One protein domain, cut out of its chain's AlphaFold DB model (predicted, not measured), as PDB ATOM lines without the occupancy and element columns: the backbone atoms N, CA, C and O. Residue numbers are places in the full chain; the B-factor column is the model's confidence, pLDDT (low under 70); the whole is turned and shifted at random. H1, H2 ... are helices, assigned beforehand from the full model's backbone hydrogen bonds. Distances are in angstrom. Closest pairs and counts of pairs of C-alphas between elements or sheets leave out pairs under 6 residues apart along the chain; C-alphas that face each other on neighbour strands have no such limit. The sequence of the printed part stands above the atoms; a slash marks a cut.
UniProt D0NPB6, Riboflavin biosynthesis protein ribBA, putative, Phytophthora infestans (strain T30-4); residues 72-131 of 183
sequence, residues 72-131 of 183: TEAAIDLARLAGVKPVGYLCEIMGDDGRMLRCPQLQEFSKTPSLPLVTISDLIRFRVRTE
ATOM      1  N   THR A  72     193.981 196.588 223.173       95.88
ATOM      2  CA  THR A  72     193.346 197.517 224.113       95.88
ATOM      3  C   THR A  72     191.862 197.673 223.801       95.88
ATOM      4  O   THR A  72     191.029 197.456 224.672       95.88
ATOM      5  N   GLU A  73     191.523 198.000 222.555       96.50
ATOM      6  CA  GLU A  73     190.139 198.142 222.116       96.50
ATOM      7  C   GLU A  73     189.387 196.809 222.165       96.50
ATOM      8  O   GLU A  73     188.258 196.762 222.652       96.50
ATOM      9  N   ALA A  74     190.027 195.717 221.740       97.25
ATOM     10  CA  ALA A  74     189.420 194.390 221.748       97.25
ATOM     11  C   ALA A  74     189.007 193.943 223.159       97.25
ATOM     12  O   ALA A  74     187.916 193.407 223.331       97.25
ATOM     13  N   ALA A  75     189.832 194.202 224.180       96.75
ATOM     14  CA  ALA A  75     189.507 193.859 225.565       96.75
ATOM     15  C   ALA A  75     188.246 194.586 226.065       96.75
ATOM     16  O   ALA A  75     187.415 193.997 226.754       96.75
ATOM     17  N   ILE A  76     188.090 195.856 225.690       95.81
ATOM     18  CA  ILE A  76     186.932 196.667 226.072       95.81
ATOM     19  C   ILE A  76     185.684 196.248 225.290       95.81
ATOM     20  O   ILE A  76     184.609 196.130 225.873       95.81
ATOM     21  N   ASP A  77     185.813 195.977 223.992       96.44
ATOM     22  CA  ASP A  77     184.689 195.543 223.162       96.44
ATOM     23  C   ASP A  77     184.175 194.160 223.554       96.44
ATOM     24  O   ASP A  77     182.967 193.965 223.641       96.44
ATOM     25  N   LEU A  78     185.061 193.218 223.883       96.94
ATOM     26  CA  LEU A  78     184.650 191.917 224.414       96.94
ATOM     27  C   LEU A  78     183.893 192.063 225.741       96.94
ATOM     28  O   LEU A  78     182.870 191.409 225.933       96.94
ATOM     29  N   ALA A  79     184.342 192.953 226.632       95.12
ATOM     30  CA  ALA A  79     183.635 193.240 227.878       95.12
ATOM     31  C   ALA A  79     182.232 193.829 227.625       95.12
ATOM     32  O   ALA A  79     181.265 193.407 228.261       95.12
ATOM     33  N   ARG A  80     182.098 194.739 226.647       93.75
ATOM     34  CA  ARG A  80     180.796 195.284 226.217       93.75
ATOM     35  C   ARG A  80     179.878 194.198 225.663       93.75
ATOM     36  O   ARG A  80     178.724 194.120 226.073       93.75
ATOM     37  N   LEU A  81     180.389 193.343 224.775       94.62
ATOM     38  CA  LEU A  81     179.627 192.241 224.179       94.62
ATOM     39  C   LEU A  81     179.178 191.209 225.222       94.62
ATOM     40  O   LEU A  81     178.115 190.613 225.076       94.62
ATOM     41  N   ALA A  82     179.949 191.030 226.295       95.06
ATOM     42  CA  ALA A  82     179.576 190.192 227.430       95.06
ATOM     43  C   ALA A  82     178.558 190.854 228.385       95.06
ATOM     44  O   ALA A  82     178.153 190.230 229.364       95.06
ATOM     45  N   GLY A  83     178.153 192.106 228.142       94.00
ATOM     46  CA  GLY A  83     177.215 192.842 228.997       94.00
ATOM     47  C   GLY A  83     177.793 193.240 230.359       94.00
ATOM     48  O   GLY A  83     177.040 193.556 231.280       94.00
ATOM     49  N   VAL A  84     179.120 193.218 230.508       93.06
ATOM     50  CA  VAL A  84     179.808 193.637 231.734       93.06
ATOM     51  C   VAL A  84     180.408 195.029 231.567       93.06
ATOM     52  O   VAL A  84     180.379 195.635 230.494       93.06
ATOM     53  N   LYS A  85     180.947 195.578 232.659       91.69
ATOM     54  CA  LYS A  85     181.594 196.890 232.617       91.69
ATOM     55  C   LYS A  85     182.749 196.874 231.605       91.69
ATOM     56  O   LYS A  85     183.514 195.911 231.605       91.69
ATOM     57  N   PRO A  86     182.918 197.937 230.798       93.19
ATOM     58  CA  PRO A  86     183.921 198.021 229.738       93.19
ATOM     59  C   PRO A  86     185.322 198.268 230.319       93.19
ATOM     60  O   PRO A  86     185.922 199.314 230.102       93.19
ATOM     61  N   VAL A  87     185.825 197.319 231.109       93.19
ATOM     62  CA  VAL A  87     187.159 197.318 231.712       93.19
ATOM     63  C   VAL A  87     187.731 195.917 231.553       93.19
ATOM     64  O   VAL A  87     187.143 194.944 232.018       93.19
ATOM     65  N   GLY A  88     188.875 195.821 230.881       93.62
ATOM     66  CA  GLY A  88     189.566 194.563 230.626       93.62
ATOM     67  C   GLY A  88     190.958 194.541 231.245       93.62
ATOM     68  O   GLY A  88     191.586 195.582 231.439       93.62
ATOM     69  N   TYR A  89     191.450 193.336 231.522       94.38
ATOM     70  CA  TYR A  89     192.858 193.079 231.801       94.38
ATOM     71  C   TYR A  89     193.436 192.273 230.643       94.38
ATOM     72  O   TYR A  89     192.815 191.316 230.183       94.38
ATOM     73  N   LEU A  90     194.614 192.667 230.174       94.94
ATOM     74  CA  LEU A  90     195.332 191.968 229.120       94.94
ATOM     75  C   LEU A  90     196.807 191.857 229.491       94.94
ATOM     76  O   LEU A  90     197.352 192.707 230.195       94.94
ATOM     77  N   CYS A  91     197.427 190.791 229.012       94.19
ATOM     78  CA  CYS A  91     198.854 190.545 229.100       94.19
ATOM     79  C   CYS A  91     199.219 189.649 227.923       94.19
ATOM     80  O   CYS A  91     198.466 188.732 227.579       94.19
ATOM     81  N   GLU A  92     200.336 189.933 227.273       93.56
ATOM     82  CA  GLU A  92     200.809 189.091 226.196       93.56
ATOM     83  C   GLU A  92     201.395 187.773 226.708       93.56
ATOM     84  O   GLU A  92     201.988 187.696 227.783       93.56
ATOM     85  N   ILE A  93     201.243 186.721 225.903       93.56
ATOM     86  CA  ILE A  93     201.692 185.377 226.258       93.56
ATOM     87  C   ILE A  93     203.101 185.154 225.708       93.56
ATOM     88  O   ILE A  93     203.344 185.229 224.498       93.56
ATOM     89  N   MET A  94     204.021 184.864 226.620       94.50
ATOM     90  CA  MET A  94     205.418 184.551 226.343       94.50
ATOM     91  C   MET A  94     205.649 183.051 226.544       94.50
ATOM     92  O   MET A  94     205.066 182.454 227.446       94.50
ATOM     93  N   GLY A  95     206.465 182.447 225.684       92.19
ATOM     94  CA  GLY A  95     206.948 181.083 225.864       92.19
ATOM     95  C   GLY A  95     208.095 181.008 226.868       92.19
ATOM     96  O   GLY A  95     208.688 182.022 227.239       92.19
ATOM     97  N   ASP A  96     208.452 179.788 227.263       92.00
ATOM     98  CA  ASP A  96     209.552 179.532 228.206       92.00
ATOM     99  C   ASP A  96     210.925 179.957 227.654       92.00
ATOM    100  O   ASP A  96     211.864 180.200 228.410       92.00
ATOM    101  N   ASP A  97     211.039 180.097 226.330       92.44
ATOM    102  CA  ASP A  97     212.219 180.622 225.638       92.44
ATOM    103  C   ASP A  97     212.342 182.158 225.719       92.44
ATOM    104  O   ASP A  97     213.242 182.749 225.115       92.44
ATOM    105  N   GLY A  98     211.427 182.818 226.439       91.75
ATOM    106  CA  GLY A  98     211.364 184.268 226.585       91.75
ATOM    107  C   GLY A  98     210.847 184.992 225.338       91.75
ATOM    108  O   GLY A  98     210.859 186.225 225.291       91.75
ATOM    109  N   ARG A  99     210.405 184.264 224.304       93.75
ATOM    110  CA  ARG A  99     209.863 184.852 223.076       93.75
ATOM    111  C   ARG A  99     208.345 184.898 223.119       93.75
ATOM    112  O   ARG A  99     207.671 184.090 223.746       93.75
ATOM    113  N   MET A 100     207.791 185.867 222.405       94.94
ATOM    114  CA  MET A 100     206.345 186.025 222.269       94.94
ATOM    115  C   MET A 100     205.771 184.883 221.438       94.94
ATOM    116  O   MET A 100     206.245 184.647 220.319       94.94
ATOM    117  N   LEU A 101     204.727 184.224 221.943       95.00
ATOM    118  CA  LEU A 101     204.071 183.160 221.191       95.00
ATOM    119  C   LEU A 101     203.405 183.714 219.923       95.00
ATOM    120  O   LEU A 101     202.829 184.806 219.909       95.00
ATOM    121  N   ARG A 102     203.486 182.953 218.828       94.06
ATOM    122  CA  ARG A 102     202.826 183.254 217.543       94.06
ATOM    123  C   ARG A 102     201.579 182.394 217.348       94.06
ATOM    124  O   ARG A 102     201.381 181.431 218.080       94.06
ATOM    125  N   CYS A 103     200.758 182.708 216.341       93.38
ATOM    126  CA  CYS A 103     199.469 182.036 216.104       93.38
ATOM    127  C   CYS A 103     199.506 180.500 216.213       93.38
ATOM    128  O   CYS A 103     198.675 179.979 216.951       93.38
ATOM    129  N   PRO A 104     200.453 179.768 215.589       94.00
ATOM    130  CA  PRO A 104     200.488 178.310 215.725       94.00
ATOM    131  C   PRO A 104     200.685 177.851 217.176       94.00
ATOM    132  O   PRO A 104     200.028 176.927 217.637       94.00
ATOM    133  N   GLN A 105     201.545 178.536 217.932       93.94
ATOM    134  CA  GLN A 105     201.797 178.222 219.340       93.94
ATOM    135  C   GLN A 105     200.606 178.606 220.224       93.94
ATOM    136  O   GLN A 105     200.268 177.874 221.146       93.94
ATOM    137  N   LEU A 106     199.943 179.727 219.927       94.69
ATOM    138  CA  LEU A 106     198.736 180.161 220.634       94.69
ATOM    139  C   LEU A 106     197.565 179.194 220.418       94.69
ATOM    140  O   LEU A 106     196.807 178.963 221.352       94.69
ATOM    141  N   GLN A 107     197.440 178.608 219.223       94.19
ATOM    142  CA  GLN A 107     196.446 177.570 218.924       94.19
ATOM    143  C   GLN A 107     196.672 176.295 219.739       94.19
ATOM    144  O   GLN A 107     195.707 175.661 220.152       94.19
ATOM    145  N   GLU A 108     197.926 175.911 219.982       93.81
ATOM    146  CA  GLU A 108     198.232 174.786 220.872       93.81
ATOM    147  C   GLU A 108     198.007 175.157 222.341       93.81
ATOM    148  O   GLU A 108     197.349 174.416 223.071       93.81
ATOM    149  N   PHE A 109     198.464 176.341 222.760       92.06
ATOM    150  CA  PHE A 109     198.269 176.855 224.117       92.06
ATOM    151  C   PHE A 109     196.783 176.935 224.494       92.06
ATOM    152  O   PHE A 109     196.399 176.561 225.599       92.06
ATOM    153  N   SER A 110     195.922 177.359 223.564       93.12
ATOM    154  CA  SER A 110     194.483 177.501 223.802       93.12
ATOM    155  C   SER A 110     193.732 176.173 223.937       93.12
ATOM    156  O   SER A 110     192.549 176.181 224.264       93.12
ATOM    157  N   LYS A 111     194.368 175.029 223.653       93.12
ATOM    158  CA  LYS A 111     193.751 173.711 223.879       93.12
ATOM    159  C   LYS A 111     193.835 173.306 225.346       93.12
ATOM    160  O   LYS A 111     192.908 172.690 225.863       93.12
ATOM    161  N   THR A 112     194.943 173.641 226.009       85.62
ATOM    162  CA  THR A 112     195.214 173.260 227.400       85.62
ATOM    163  C   THR A 112     195.878 174.435 228.113       85.62
ATOM    164  O   THR A 112     197.103 174.540 228.087       85.62
ATOM    165  N   PRO A 113     195.107 175.328 228.755       79.88
ATOM    166  CA  PRO A 113     193.674 175.254 229.084       79.88
ATOM    167  C   PRO A 113     192.747 175.518 227.884       79.88
ATOM    168  O   PRO A 113     193.121 176.270 226.997       79.88
ATOM    169  N   SER A 114     191.534 174.940 227.879       90.69
ATOM    170  CA  SER A 114     190.508 175.114 226.827       90.69
ATOM    171  C   SER A 114     189.976 176.555 226.778       90.69
ATOM    172  O   SER A 114     188.881 176.853 227.261       90.69
ATOM    173  N   LEU A 115     190.771 177.457 226.209       93.94
ATOM    174  CA  LEU A 115     190.494 178.882 226.102       93.94
ATOM    175  C   LEU A 115     189.983 179.226 224.699       93.94
ATOM    176  O   LEU A 115     190.548 178.766 223.706       93.94
ATOM    177  N   PRO A 116     188.959 180.087 224.579       94.00
ATOM    178  CA  PRO A 116     188.581 180.640 223.288       94.00
ATOM    179  C   PRO A 116     189.741 181.425 222.668       94.00
ATOM    180  O   PRO A 116     190.292 182.332 223.294       94.00
ATOM    181  N   LEU A 117     190.073 181.108 221.417       94.94
ATOM    182  CA  LEU A 117     191.008 181.876 220.602       94.94
ATOM    183  C   LEU A 117     190.227 182.594 219.501       94.94
ATOM    184  O   LEU A 117     189.568 181.957 218.683       94.94
ATOM    185  N   VAL A 118     190.308 183.922 219.484       95.81
ATOM    186  CA  VAL A 118     189.636 184.776 218.496       95.81
ATOM    187  C   VAL A 118     190.625 185.760 217.890       95.81
ATOM    188  O   VAL A 118     191.641 186.091 218.504       95.81
ATOM    189  N   THR A 119     190.325 186.255 216.691       96.81
ATOM    190  CA  THR A 119     191.112 187.316 216.056       96.81
ATOM    191  C   THR A 119     190.393 188.659 216.161       96.81
ATOM    192  O   THR A 119     189.162 188.725 216.164       96.81
ATOM    193  N   ILE A 120     191.154 189.758 216.191       97.06
ATOM    194  CA  ILE A 120     190.578 191.113 216.123       97.06
ATOM    195  C   ILE A 120     189.800 191.297 214.810       97.06
ATOM    196  O   ILE A 120     188.756 191.941 214.802       97.06
ATOM    197  N   SER A 121     190.260 190.689 213.709       97.06
ATOM    198  CA  SER A 121     189.550 190.734 212.424       97.06
ATOM    199  C   SER A 121     188.170 190.078 212.508       97.06
ATOM    200  O   SER A 121     187.193 190.644 212.017       97.06
ATOM    201  N   ASP A 122     188.060 188.931 213.178       96.94
ATOM    202  CA  ASP A 122     186.774 188.260 213.368       96.94
ATOM    203  C   ASP A 122     185.870 189.024 214.334       96.94
ATOM    204  O   ASP A 122     184.666 189.095 214.099       96.94
ATOM    205  N   LEU A 123     186.434 189.670 215.361       97.31
ATOM    206  CA  LEU A 123     185.682 190.571 216.236       97.31
ATOM    207  C   LEU A 123     185.111 191.768 215.458       97.31
ATOM    208  O   LEU A 123     183.932 192.080 215.607       97.31
ATOM    209  N   ILE A 124     185.902 192.392 214.577       96.44
ATOM    210  CA  ILE A 124     185.433 193.470 213.689       96.44
ATOM    211  C   ILE A 124     184.288 192.965 212.803       96.44
ATOM    212  O   ILE A 124     183.222 193.576 212.764       96.44
ATOM    213  N   ARG A 125     184.467 191.820 212.130       96.56
ATOM    214  CA  ARG A 125     183.424 191.215 211.280       96.56
ATOM    215  C   ARG A 125     182.153 190.900 212.060       96.56
ATOM    216  O   ARG A 125     181.057 191.093 211.538       96.56
ATOM    217  N   PHE A 126     182.298 190.405 213.287       96.50
ATOM    218  CA  PHE A 126     181.175 190.116 214.164       96.50
ATOM    219  C   PHE A 126     180.387 191.392 214.458       96.50
ATOM    220  O   PHE A 126     179.205 191.438 214.126       96.50
ATOM    221  N   ARG A 127     181.052 192.445 214.957       94.94
ATOM    222  CA  ARG A 127     180.411 193.733 215.269       94.94
ATOM    223  C   ARG A 127     179.736 194.354 214.046       94.94
ATOM    224  O   ARG A 127     178.581 194.748 214.138       94.94
ATOM    225  N   VAL A 128     180.388 194.350 212.877       93.75
ATOM    226  CA  VAL A 128     179.802 194.846 211.611       93.75
ATOM    227  C   VAL A 128     178.510 194.124 211.234       93.75
ATOM    228  O   VAL A 128     177.596 194.738 210.693       93.75
ATOM    229  N   ARG A 129     178.422 192.818 211.502       94.75
ATOM    230  CA  ARG A 129     177.240 192.017 211.165       94.75
ATOM    231  C   ARG A 129     176.107 192.170 212.180       94.75
ATOM    232  O   ARG A 129     174.955 191.953 211.818       94.75
ATOM    233  N   THR A 130     176.423 192.452 213.442       93.69
ATOM    234  CA  THR A 130     175.447 192.416 214.543       93.69
ATOM    235  C   THR A 130     175.018 193.789 215.044       93.69
ATOM    236  O   THR A 130     173.989 193.884 215.705       93.69
ATOM    237  N   GLU A 131     175.785 194.841 214.766       93.38
ATOM    238  CA  GLU A 131     175.540 196.197 215.261       93.38
ATOM    239  C   GLU A 131     175.143 197.146 214.122       93.38
ATOM    240  O   GLU A 131     175.585 197.018 212.980       93.38
TER     241      GLU A 131
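Overview. This is residues 72 to 131 of the 183 residues of the protein "Riboflavin biosynthesis protein ribBA, putative" of Phytophthora infestans (strain T30-4) (UniProt D0NPB6). This is a loose, open frame of three helices: H3, the longest, and H1 lie near each other, roughly side by side, at one end of an elongated shape, and the short H2 stands away from both toward the other end. The unnamed stretch of residues 82 to 102 runs from H1 along the long axis, turns back near Asp 97 and leads into H2; residues 110 to 119 then return to H3. The printed part has 60 residues with three named helices, H1, H2 and H3 in chain order, and no named strand; its class is all helix, though just 28 residues are in named elements. The whole is loose, with a radius of gyration of the C-alphas of 13.4 A and spans of 40 by 22 by 19 A.

Along the chain. Find C-alpha 120 at (190.578, 191.113, 216.123); from there H3, residues 120 to 130, runs 15.3 A to C-alpha 130 at (175.447, 192.416, 214.543). Go back to C-alpha 72 at (193.346, 197.517, 224.113), where H1, residues 72 to 81, begins its 14.7 A. H2 holds residues 103 to 109.

Arrangement. Start at H3 and look across to H1: the two are close but not clearly touching, and their closest C-alphas, those of Ile 120 and Ala 74, are 6.6 A apart. They run the same way at a tilt of 35.0 degrees, only just shallow. H2 is apart from H1 and from H3. In H1, H2 and H3, every O i to N i+4 pair is within hydrogen-bond range.

Size, cuts and confidence. Look at Asp 97 and Glu 131 for the two C-alphas farthest apart, 41.2 A. The printed part has no cut. The link from H1 to H2 is long, with 21 residues; that from H2 to H3 is short, with 10. The mean pLDDT of the printed part is 94.1, and no printed residue is under 70.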